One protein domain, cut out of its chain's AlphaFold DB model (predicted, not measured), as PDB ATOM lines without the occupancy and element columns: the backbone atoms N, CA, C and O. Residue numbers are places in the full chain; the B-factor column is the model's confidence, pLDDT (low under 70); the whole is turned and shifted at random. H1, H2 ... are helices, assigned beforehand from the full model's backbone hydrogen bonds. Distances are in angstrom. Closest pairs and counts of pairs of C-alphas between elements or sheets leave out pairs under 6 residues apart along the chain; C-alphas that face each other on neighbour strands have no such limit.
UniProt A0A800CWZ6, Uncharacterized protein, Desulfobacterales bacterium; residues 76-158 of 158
ATOM      1  N   ILE A  76      90.211  42.753 -49.173       73.31
ATOM      2  CA  ILE A  76      90.181  43.957 -48.326       73.31
ATOM      3  C   ILE A  76      91.578  44.284 -47.787       73.31
ATOM      4  O   ILE A  76      92.004  45.434 -47.779       73.31
ATOM      5  N   SER A  77      92.302  43.260 -47.342       74.75
ATOM      6  CA  SER A  77      93.665  43.388 -46.833       74.75
ATOM      7  C   SER A  77      94.641  43.796 -47.942       74.75
ATOM      8  O   SER A  77      95.493  44.644 -47.704       74.75
ATOM      9  N   LEU A  78      94.494  43.246 -49.148       80.50
ATOM     10  CA  LEU A  78      95.256  43.624 -50.336       80.50
ATOM     11  C   LEU A  78      94.894  45.042 -50.774       80.50
ATOM     12  O   LEU A  78      95.787  45.855 -50.949       80.50
ATOM     13  N   PHE A  79      93.608  45.395 -50.809       84.12
ATOM     14  CA  PHE A  79      93.167  46.756 -51.104       84.12
ATOM     15  C   PHE A  79      93.789  47.785 -50.151       84.12
ATOM     16  O   PHE A  79      94.342  48.779 -50.616       84.12
ATOM     17  N   ILE A  80      93.750  47.541 -48.834       84.50
ATOM     18  CA  ILE A  80      94.372  48.435 -47.843       84.50
ATOM     19  C   ILE A  80      95.894  48.445 -48.013       84.50
ATOM     20  O   ILE A  80      96.502  49.503 -47.932       84.50
ATOM     21  N   LYS A  81      96.521  47.296 -48.280       86.69
ATOM     22  CA  LYS A  81      97.965  47.217 -48.527       86.69
ATOM     23  C   LYS A  81      98.392  48.030 -49.752       86.69
ATOM     24  O   LYS A  81      99.408  48.717 -49.680       86.69
ATOM     25  N   ASP A  82      97.628  47.946 -50.835       88.06
ATOM     26  CA  ASP A  82      97.978  48.508 -52.137       88.06
ATOM     27  C   ASP A  82      97.630  50.003 -52.226       88.06
ATOM     28  O   ASP A  82      98.383  50.767 -52.821       88.06
ATOM     29  N   ASN A  83      96.530  50.441 -51.599       88.75
ATOM     30  CA  ASN A  83      96.052  51.833 -51.664       88.75
ATOM     31  C   ASN A  83      96.419  52.657 -50.416       88.75
ATOM     32  O   ASN A  83      96.547  53.874 -50.499       88.75
ATOM     33  N   PHE A  84      96.617  52.010 -49.260       90.00
ATOM     34  CA  PHE A  84      96.878  52.660 -47.968       90.00
ATOM     35  C   PHE A  84      98.014  51.965 -47.184       90.00
ATOM     36  O   PHE A  84      97.806  51.474 -46.065       90.00
ATOM     37  N   PRO A  85      99.246  51.929 -47.726       89.94
ATOM     38  CA  PRO A  85     100.353  51.158 -47.155       89.94
ATOM     39  C   PRO A  85     100.737  51.600 -45.733       89.94
ATOM     40  O   PRO A  85     101.194  50.785 -44.928       89.94
ATOM     41  N   GLU A  86     100.530  52.870 -45.384       89.94
ATOM     42  CA  GLU A  86     100.776  53.374 -44.029       89.94
ATOM     43  C   GLU A  86      99.789  52.807 -43.003       89.94
ATOM     44  O   GLU A  86     100.193  52.375 -41.919       89.94
ATOM     45  N   ILE A  87      98.501  52.755 -43.357       88.69
ATOM     46  CA  ILE A  87      97.455  52.134 -42.535       88.69
ATOM     47  C   ILE A  87      97.754  50.639 -42.404       88.69
ATOM     48  O   ILE A  87      97.740  50.093 -41.299       88.69
ATOM     49  N   TRP A  88      98.111  49.993 -43.516       89.31
ATOM     50  CA  TRP A  88      98.483  48.584 -43.545       89.31
ATOM     51  C   TRP A  88      99.639  48.262 -42.592       89.31
ATOM     52  O   TRP A  88      99.523  47.335 -41.795       89.31
ATOM     53  N   ARG A  89     100.728  49.043 -42.599       89.69
ATOM     54  CA  ARG A  89     101.870  48.840 -41.685       89.69
ATOM     55  C   ARG A  89     101.482  48.986 -40.214       89.69
ATOM     56  O   ARG A  89     102.000  48.248 -39.382       89.69
ATOM     57  N   LYS A  90     100.561  49.896 -39.881       89.69
ATOM     58  CA  LYS A  90     100.053  50.045 -38.504       89.69
ATOM     59  C   LYS A  90      99.215  48.844 -38.066       89.69
ATOM     60  O   LYS A  90      99.289  48.449 -36.902       89.69
ATOM     61  N   LEU A  91      98.419  48.282 -38.977       86.31
ATOM     62  CA  LEU A  91      97.586  47.099 -38.733       86.31
ATOM     63  C   LEU A  91      98.410  45.802 -38.687       86.31
ATOM     64  O   LEU A  91      98.145  44.941 -37.852       86.31
ATOM     65  N   HIS A  92      99.429  45.692 -39.538       86.81
ATOM     66  CA  HIS A  92     100.232  44.493 -39.780       86.81
ATOM     67  C   HIS A  92     101.741  44.790 -39.637       86.81
ATOM     68  O   HIS A  92     102.475  44.767 -40.632       86.81
ATOM     69  N   PRO A  93     102.235  45.077 -38.417       85.62
ATOM     70  CA  PRO A  93     103.593  45.590 -38.200       85.62
ATOM     71  C   PRO A  93     104.713  44.630 -38.626       85.62
ATOM     72  O   PRO A  93     105.762  45.080 -39.076       85.62
ATOM     73  N   LEU A  94     104.493  43.316 -38.530       85.56
ATOM     74  CA  LEU A  94     105.430  42.264 -38.952       85.56
ATOM     75  C   LEU A  94     104.965  41.571 -40.249       85.56
ATOM     76  O   LEU A  94     105.360  40.446 -40.545       85.56
ATOM     77  N   GLY A  95     104.090  42.218 -41.025       80.62
ATOM     78  CA  GLY A  95     103.535  41.670 -42.260       80.62
ATOM     79  C   GLY A  95     102.221  40.908 -42.069       80.62
ATOM     80  O   GLY A  95     101.589  40.960 -41.016       80.62
ATOM     81  N   ARG A  96     101.783  40.211 -43.126       74.00
ATOM     82  CA  ARG A  96     100.396  39.734 -43.321       74.00
ATOM     83  C   ARG A  96      99.843  38.842 -42.201       74.00
ATOM     84  O   ARG A  96      98.638  38.838 -41.988       74.00
ATOM     85  N   LEU A  97     100.705  38.108 -41.498       75.44
ATOM     86  CA  LEU A  97     100.312  37.217 -40.398       75.44
ATOM     87  C   LEU A  97     100.250  37.916 -39.034       75.44
ATOM     88  O   LEU A  97      99.676  37.381 -38.093       75.44
ATOM     89  N   SER A  98     100.836  39.105 -38.916       78.00
ATOM     90  CA  SER A  98     100.782  39.893 -37.688       78.00
ATOM     91  C   SER A  98      99.563  40.793 -37.700       78.00
ATOM     92  O   SER A  98      99.267  41.383 -38.729       78.00
ATOM     93  N   TYR A  99      98.870  40.917 -36.576       79.19
ATOM     94  CA  TYR A  99      97.702  41.780 -36.474       79.19
ATOM     95  C   TYR A  99      97.727  42.545 -35.158       79.19
ATOM     96  O   TYR A  99      97.751  41.942 -34.085       79.19
ATOM     97  N   ASN A 100      97.736  43.873 -35.231       85.62
ATOM     98  CA  ASN A 100      97.717  44.729 -34.053       85.62
ATOM     99  C   ASN A 100      96.285  45.171 -33.738       85.62
ATOM    100  O   ASN A 100      95.706  46.016 -34.424       85.62
ATOM    101  N   ILE A 101      95.734  44.632 -32.650       81.62
ATOM    102  CA  ILE A 101      94.347  44.884 -32.254       81.62
ATOM    103  C   ILE A 101      94.092  46.339 -31.832       81.62
ATOM    104  O   ILE A 101      93.020  46.874 -32.105       81.62
ATOM    105  N   PHE A 102      95.073  47.018 -31.229       87.06
ATOM    106  CA  PHE A 102      94.938  48.424 -30.832       87.06
ATOM    107  C   PHE A 102      94.911  49.338 -32.053       87.06
ATOM    108  O   PHE A 102      94.067  50.230 -32.155       87.06
ATOM    109  N   SER A 103      95.794  49.073 -33.019       86.25
ATOM    110  CA  SER A 103      95.772  49.764 -34.307       86.25
ATOM    111  C   SER A 103      94.478  49.507 -35.060       86.25
ATOM    112  O   SER A 103      93.939  50.421 -35.672       86.25
ATOM    113  N   TYR A 104      93.946  48.291 -34.993       84.81
ATOM    114  CA  TYR A 104      92.677  47.971 -35.623       84.81
ATOM    115  C   TYR A 104      91.503  48.760 -35.040       84.81
ATOM    116  O   TYR A 104      90.719  49.344 -35.785       84.81
ATOM    117  N   TRP A 105      91.425  48.863 -33.713       84.81
ATOM    118  CA  TRP A 105      90.433  49.712 -33.055       84.81
ATOM    119  C   TRP A 105      90.576  51.187 -33.444       84.81
ATOM    120  O   TRP A 105      89.581  51.851 -33.737       84.81
ATOM    121  N   ALA A 106      91.807  51.699 -33.499       86.56
ATOM    122  CA  ALA A 106      92.079  53.064 -33.939       86.56
ATOM    123  C   ALA A 106      91.676  53.303 -35.407       86.56
ATOM    124  O   ALA A 106      91.057  54.323 -35.711       86.56
ATOM    125  N   PHE A 107      91.966  52.351 -36.298       88.44
ATOM    126  CA  PHE A 107      91.570  52.376 -37.707       88.44
ATOM    127  C   PHE A 107      90.049  52.441 -37.862       88.44
ATOM    128  O   PHE A 107      89.515  53.327 -38.523       88.44
ATOM    129  N   ILE A 108      89.342  51.545 -37.178       85.69
ATOM    130  CA  ILE A 108      87.882  51.484 -37.179       85.69
ATOM    131  C   ILE A 108      87.254  52.800 -36.698       85.69
ATOM    132  O   ILE A 108      86.215  53.230 -37.209       85.69
ATOM    133  N   ASN A 109      87.882  53.466 -35.734       86.19
ATOM    134  CA  ASN A 109      87.426  54.751 -35.211       86.19
ATOM    135  C   ASN A 109      87.828  55.957 -36.077       86.19
ATOM    136  O   ASN A 109      87.523  57.081 -35.697       86.19
ATOM    137  N   GLY A 110      88.454  55.737 -37.239       86.62
ATOM    138  CA  GLY A 110      88.812  56.796 -38.185       86.62
ATOM    139  C   GLY A 110      90.090  57.553 -37.826       86.62
ATOM    140  O   GLY A 110      90.310  58.641 -38.323       86.62
ATOM    141  N   LYS A 111      90.958  57.010 -36.961       87.50
ATOM    142  CA  LYS A 111      92.184  57.710 -36.529       87.50
ATOM    143  C   LYS A 111      93.285  57.741 -37.600       87.50
ATOM    144  O   LYS A 111      94.275  58.448 -37.439       87.50
ATOM    145  N   TYR A 112      93.176  56.903 -38.629       84.62
ATOM    146  CA  TYR A 112      94.235  56.688 -39.620       84.62
ATOM    147  C   TYR A 112      93.870  57.138 -41.035       84.62
ATOM    148  O   TYR A 112      94.672  56.920 -41.938       84.62
ATOM    149  N   ASP A 113      92.699  57.741 -41.228       84.00
ATOM    150  CA  ASP A 113      92.292  58.332 -42.498       84.00
ATOM    151  C   ASP A 113      91.495  59.619 -42.269       84.00
ATOM    152  O   ASP A 113      90.984  59.857 -41.176       84.00
ATOM    153  N   ASP A 114      91.377  60.420 -43.324       83.38
ATOM    154  CA  ASP A 114      90.635  61.684 -43.316       83.38
ATOM    155  C   ASP A 114      89.133  61.485 -43.605       83.38
ATOM    156  O   ASP A 114      88.385  62.447 -43.757       83.38
ATOM    157  N   GLY A 115      88.672  60.233 -43.726       83.06
ATOM    158  CA  GLY A 115      87.274  59.888 -43.992       83.06
ATOM    159  C   GLY A 115      86.779  60.096 -45.429       83.06
ATOM    160  O   GLY A 115      85.600  59.852 -45.678       83.06
ATOM    161  N   ASN A 116      87.634  60.490 -46.377       86.75
ATOM    162  CA  ASN A 116      87.218  60.811 -47.753       86.75
ATOM    163  C   ASN A 116      87.004  59.587 -48.666       86.75
ATOM    164  O   ASN A 116      86.307  59.695 -49.671       86.75
ATOM    165  N   ASP A 117      87.583  58.425 -48.344       87.56
ATOM    166  CA  ASP A 117      87.466  57.223 -49.182       87.56
ATOM    167  C   ASP A 117      86.207  56.408 -48.830       87.56
ATOM    168  O   ASP A 117      86.086  55.828 -47.743       87.56
ATOM    169  N   GLU A 118      85.256  56.346 -49.766       86.50
ATOM    170  CA  GLU A 118      83.985  55.632 -49.592       86.50
ATOM    171  C   GLU A 118      84.167  54.126 -49.371       86.50
ATOM    172  O   GLU A 118      83.462  53.521 -48.555       86.50
ATOM    173  N   LYS A 119      85.134  53.505 -50.054       83.94
ATOM    174  CA  LYS A 119      85.380  52.062 -49.971       83.94
ATOM    175  C   LYS A 119      86.007  51.701 -48.627       83.94
ATOM    176  O   LYS A 119      85.597  50.725 -47.996       83.94
ATOM    177  N   LEU A 120      86.934  52.520 -48.138       84.50
ATOM    178  CA  LEU A 120      87.532  52.393 -46.813       84.50
ATOM    179  C   LEU A 120      86.489  52.613 -45.710       84.50
ATOM    180  O   LEU A 120      86.448  51.863 -44.731       84.50
ATOM    181  N   ASN A 121      85.587  53.579 -45.887       86.44
ATOM    182  CA  ASN A 121      84.453  53.798 -44.988       86.44
ATOM    183  C   ASN A 121      83.492  52.606 -44.955       86.44
ATOM    184  O   ASN A 121      83.065  52.195 -43.870       86.44
ATOM    185  N   HIS A 122      83.195  52.008 -46.110       83.25
ATOM    186  CA  HIS A 122      82.381  50.800 -46.189       83.25
ATOM    187  C   HIS A 122      83.037  49.632 -45.438       83.25
ATOM    188  O   HIS A 122      82.384  48.976 -44.624       83.25
ATOM    189  N   ILE A 123      84.346  49.418 -45.628       83.00
ATOM    190  CA  ILE A 123      85.119  48.398 -44.900       83.00
ATOM    191  C   ILE A 123      85.037  48.632 -43.385       83.00
ATOM    192  O   ILE A 123      84.688  47.717 -42.639       83.00
ATOM    193  N   LYS A 124      85.291  49.863 -42.916       84.06
ATOM    194  CA  LYS A 124      85.205  50.214 -41.487       84.06
ATOM    195  C   LYS A 124      83.812  49.936 -40.915       84.06
ATOM    196  O   LYS A 124      83.698  49.406 -39.810       84.06
ATOM    197  N   LYS A 125      82.743  50.272 -41.646       82.69
ATOM    198  CA  LYS A 125      81.350  50.040 -41.219       82.69
ATOM    199  C   LYS A 125      81.030  48.549 -41.092       82.69
ATOM    200  O   LYS A 125      80.384  48.131 -40.124       82.69
ATOM    201  N   ASP A 126      81.501  47.749 -42.041       77.06
ATOM    202  CA  ASP A 126      81.307  46.303 -42.035       77.06
ATOM    203  C   ASP A 126      82.046  45.629 -40.885       77.06
ATOM    204  O   ASP A 126      81.457  44.819 -40.166       77.06
ATOM    205  N   GLU A 127      83.293  46.022 -40.645       77.50
ATOM    206  CA  GLU A 127      84.072  45.519 -39.520       77.50
ATOM    207  C   GLU A 127      83.487  45.940 -38.161       77.50
ATOM    208  O   GLU A 127      83.351  45.096 -37.271       77.50
ATOM    209  N   LYS A 128      83.016  47.191 -38.002       81.44
ATOM    210  CA  LYS A 128      82.273  47.612 -36.792       81.44
ATOM    211  C   LYS A 128      81.080  46.708 -36.524       81.44
ATOM    212  O   LYS A 128      80.873  46.270 -35.397       81.44
ATOM    213  N   SER A 129      80.293  46.431 -37.560       73.88
ATOM    214  CA  SER A 129      79.078  45.625 -37.438       73.88
ATOM    215  C   SER A 129      79.389  44.200 -36.975       73.88
ATOM    216  O   SER A 129      78.697  43.683 -36.100       73.88
ATOM    217  N   LYS A 130      80.460  43.589 -37.501       73.75
ATOM    218  CA  LYS A 130      80.941  42.271 -37.057       73.75
ATOM    219  C   LYS A 130      81.372  42.288 -35.594       73.75
ATOM    220  O   LYS A 130      80.970  41.410 -34.839       73.75
ATOM    221  N   ILE A 131      82.145  43.295 -35.183       75.75
ATOM    222  CA  ILE A 131      82.599  43.428 -33.792       75.75
ATOM    223  C   ILE A 131      81.408  43.573 -32.851       75.75
ATOM    224  O   ILE A 131      81.336  42.850 -31.865       75.75
ATOM    225  N   TYR A 132      80.449  44.451 -33.157       75.44
ATOM    226  CA  TYR A 132      79.252  44.603 -32.327       75.44
ATOM    227  C   TYR A 132      78.460  43.305 -32.215       75.44
ATOM    228  O   TYR A 132      77.966  42.986 -31.138       75.44
ATOM    229  N   PHE A 133      78.374  42.540 -33.300       70.19
ATOM    230  CA  PHE A 133      77.717  41.241 -33.296       70.19
ATOM    231  C   PHE A 133      78.424  40.244 -32.366       70.19
ATOM    232  O   PHE A 133      77.775  39.637 -31.518       70.19
ATOM    233  N   ILE A 134      79.753  40.134 -32.468       72.50
ATOM    234  CA  ILE A 134      80.579  39.257 -31.621       72.50
ATOM    235  C   ILE A 134      80.518  39.693 -30.153       72.50
ATOM    236  O   ILE A 134      80.359  38.858 -29.265       72.50
ATOM    237  N   LEU A 135      80.639  40.992 -29.879       74.31
ATOM    238  CA  LEU A 135      80.550  41.524 -28.520       74.31
ATOM    239  C   LEU A 135      79.164  41.268 -27.932       74.31
ATOM    240  O   LEU A 135      79.065  40.867 -26.779       74.31
ATOM    241  N   TRP A 136      78.095  41.438 -28.710       69.12
ATOM    242  CA  TRP A 136      76.742  41.148 -28.242       69.12
ATOM    243  C   TRP A 136      76.586  39.671 -27.865       69.12
ATOM    244  O   TRP A 136      76.126  39.377 -26.762       69.12
ATOM    245  N   THR A 137      77.015  38.738 -28.724       67.19
ATOM    246  CA  THR A 137      76.844  37.297 -28.462       67.19
ATOM    247  C   THR A 137      77.679  36.815 -27.281       67.19
ATOM    248  O   THR A 137      77.230  35.939 -26.542       67.19
ATOM    249  N   ASN A 138      78.862  37.403 -27.077       71.00
ATOM    250  CA  ASN A 138      79.816  36.953 -26.065       71.00
ATOM    251  C   ASN A 138      79.774  37.740 -24.747       71.00
ATOM    252  O   ASN A 138      80.201  37.198 -23.735       71.00
ATOM    253  N   LEU A 139      79.260  38.978 -24.711       75.00
ATOM    254  CA  LEU A 139      79.181  39.783 -23.479       75.00
ATOM    255  C   LEU A 139      77.763  39.895 -22.917       75.00
ATOM    256  O   LEU A 139      77.585  39.767 -21.708       75.00
ATOM    257  N   LEU A 140      76.744  40.108 -23.758       71.44
ATOM    258  CA  LEU A 140      75.382  40.332 -23.256       71.44
ATOM    259  C   LEU A 140      74.824  39.076 -22.575       71.44
ATOM    260  O   LEU A 140      74.153  39.164 -21.550       71.44
ATOM    261  N   VAL A 141      75.130  37.906 -23.135       71.50
ATOM    262  CA  VAL A 141      74.636  36.618 -22.640       71.50
ATOM    263  C   VAL A 141      75.158  36.338 -21.223       71.50
ATOM    264  O   VAL A 141      74.316  36.145 -20.346       71.50
ATOM    265  N   PRO A 142      76.476  36.416 -20.929       75.19
ATOM    266  CA  PRO A 142      76.973  36.328 -19.555       75.19
ATOM    267  C   PRO A 142      76.389  37.374 -18.601       75.19
ATOM    268  O   PRO A 142      76.091  37.040 -17.457       75.19
ATOM    269  N   ILE A 143      76.194  38.622 -19.049       79.81
ATOM    270  CA  ILE A 143      75.643  39.695 -18.201       79.81
ATOM    271  C   ILE A 143      74.210  39.368 -17.769       79.81
ATOM    272  O   ILE A 143      73.893  39.451 -16.581       79.81
ATOM    273  N   ILE A 144      73.352  38.962 -18.709       76.00
ATOM    274  CA  ILE A 144      71.978  38.527 -18.412       76.00
ATOM    275  C   ILE A 144      72.005  37.322 -17.465       76.00
ATOM    276  O   ILE A 144      71.217  37.250 -16.526       76.00
ATOM    277  N   TRP A 145      72.949  36.404 -17.666       79.00
ATOM    278  CA  TRP A 145      73.089  35.197 -16.859       79.00
ATOM    279  C   TRP A 145      73.438  35.502 -15.402       79.00
ATOM    280  O   TRP A 145      72.736  35.069 -14.490       79.00
ATOM    281  N   ILE A 146      74.482  36.306 -15.187       82.00
ATOM    282  CA  ILE A 146      74.900  36.758 -13.857       82.00
ATOM    283  C   ILE A 146      73.751  37.517 -13.186       82.00
ATOM    284  O   ILE A 146      73.459  37.270 -12.019       82.00
ATOM    285  N   SER A 147      73.051  38.375 -13.931       80.69
ATOM    286  CA  SER A 147      71.908  39.132 -13.411       80.69
ATOM    287  C   SER A 147      70.777  38.209 -12.947       80.69
ATOM    288  O   SER A 147      70.303  38.342 -11.822       80.69
ATOM    289  N   ASN A 148      70.394  37.219 -13.758       78.31
ATOM    290  CA  ASN A 148      69.349  36.253 -13.411       78.31
ATOM    291  C   ASN A 148      69.739  35.368 -12.215       78.31
ATOM    292  O   ASN A 148      68.899  35.097 -11.359       78.31
ATOM    293  N   LEU A 149      71.007  34.942 -12.123       81.62
ATOM    294  CA  LEU A 149      71.526  34.185 -10.976       81.62
ATOM    295  C   LEU A 149      71.474  35.002  -9.681       81.62
ATOM    296  O   LEU A 149      71.073  34.479  -8.641       81.62
ATOM    297  N   ILE A 150      71.860  36.280  -9.748       83.38
ATOM    298  CA  ILE A 150      71.788  37.206  -8.616       83.38
ATOM    299  C   ILE A 150      70.332  37.368  -8.172       83.38
ATOM    300  O   ILE A 150      70.036  37.135  -7.000       83.38
ATOM    301  N   ILE A 151      69.423  37.696  -9.098       79.44
ATOM    302  CA  ILE A 151      67.996  37.903  -8.801       79.44
ATOM    303  C   ILE A 151      67.401  36.660  -8.138       79.44
ATOM    304  O   ILE A 151      66.808  36.771  -7.070       79.44
ATOM    305  N   PHE A 152      67.610  35.473  -8.714       75.50
ATOM    306  CA  PHE A 152      67.060  34.239  -8.156       75.50
ATOM    307  C   PHE A 152      67.612  33.925  -6.765       75.50
ATOM    308  O   PHE A 152      66.842  33.572  -5.878       75.50
ATOM    309  N   LYS A 153      68.922  34.096  -6.544       80.38
ATOM    310  CA  LYS A 153      69.536  33.860  -5.230       80.38
ATOM    311  C   LYS A 153      68.920  34.751  -4.149       80.38
ATOM    312  O   LYS A 153      68.612  34.248  -3.071       80.38
ATOM    313  N   PHE A 154      68.734  36.041  -4.434       79.19
ATOM    314  CA  PHE A 154      68.098  36.976  -3.499       79.19
ATOM    315  C   PHE A 154      66.620  36.648  -3.271       79.19
ATOM    316  O   PHE A 154      66.152  36.695  -2.141       79.19
ATOM    317  N   ALA A 155      65.919  36.252  -4.326       70.69
ATOM    318  CA  ALA A 155      64.503  35.919  -4.308       70.69
ATOM    319  C   ALA A 155      64.185  34.568  -3.623       70.69
ATOM    320  O   ALA A 155      63.079  34.361  -3.142       70.69
ATOM    321  N   SER A 156      65.145  33.635  -3.572       66.81
ATOM    322  CA  SER A 156      65.012  32.334  -2.891       66.81
ATOM    323  C   SER A 156      65.512  32.318  -1.441       66.81
ATOM    324  O   SER A 156      65.391  31.297  -0.769       66.81
ATOM    325  N   GLY A 157      66.169  33.399  -1.004       60.78
ATOM    326  CA  GLY A 157      66.757  33.543   0.333       60.78
ATOM    327  C   GLY A 157      65.865  34.273   1.346       60.78
ATOM    328  O   GLY A 157      66.292  34.449   2.485       60.78
ATOM    329  N   SER A 158      64.673  34.702   0.923       47.00
ATOM    330  CA  SER A 158      63.566  35.205   1.752       47.00
ATOM    331  C   SER A 158      62.506  34.130   1.940       47.00
ATOM    332  O   SER A 158      61.963  34.033   3.058       47.00
TER     333      SER A 158
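Overview. This is residues 76 to 158 of the 158 residues of an uncharacterized protein of Desulfobacterales bacterium (UniProt A0A800CWZ6). A small compact head of three short helices, H1 to H3, packs on the first part of the long H4, whose remainder sticks out as an arm: residues 129 to 158 stand free. The printed part has 83 residues with four named helices, H1 to H4 in order, and no named strand: all helix. It is extended, with a radius of gyration of the C-alphas of 19.3 A and spans of 65 by 27 by 18 A.

Arrangement. H1, residues 76 to 83, and H2, residues 85 to 91, touch as a helical hairpin, closest at C-alphas Lys 81 and Trp 88, 5.2 A. H2 touches H3, residues 101 to 108, at a steep tilt of 50 degrees, closest at C-alphas Leu 91 and Ser 103, 5.5 A. H4, residues 118 to 155, touches H3 with residues 124 to 128 alone, closest at C-alphas Lys 124 and Ile 108, 5.2 A. Every O i to N i+4 pair is within hydrogen-bond range in H1, H2 and H3, and 32 of 34 in H4.

Along the chain. H1 begins at C-alpha 76 (90.181, 43.957, -48.326). H4, 53.1 A long with a kink of 26 degrees near residue 136, ends at C-alpha 155 (64.503, 35.919, -4.308).

Size, cuts and confidence. The printed part has no cut and no long link; pLDDT is under 70 at residues 136 to 137 and 156 to 158.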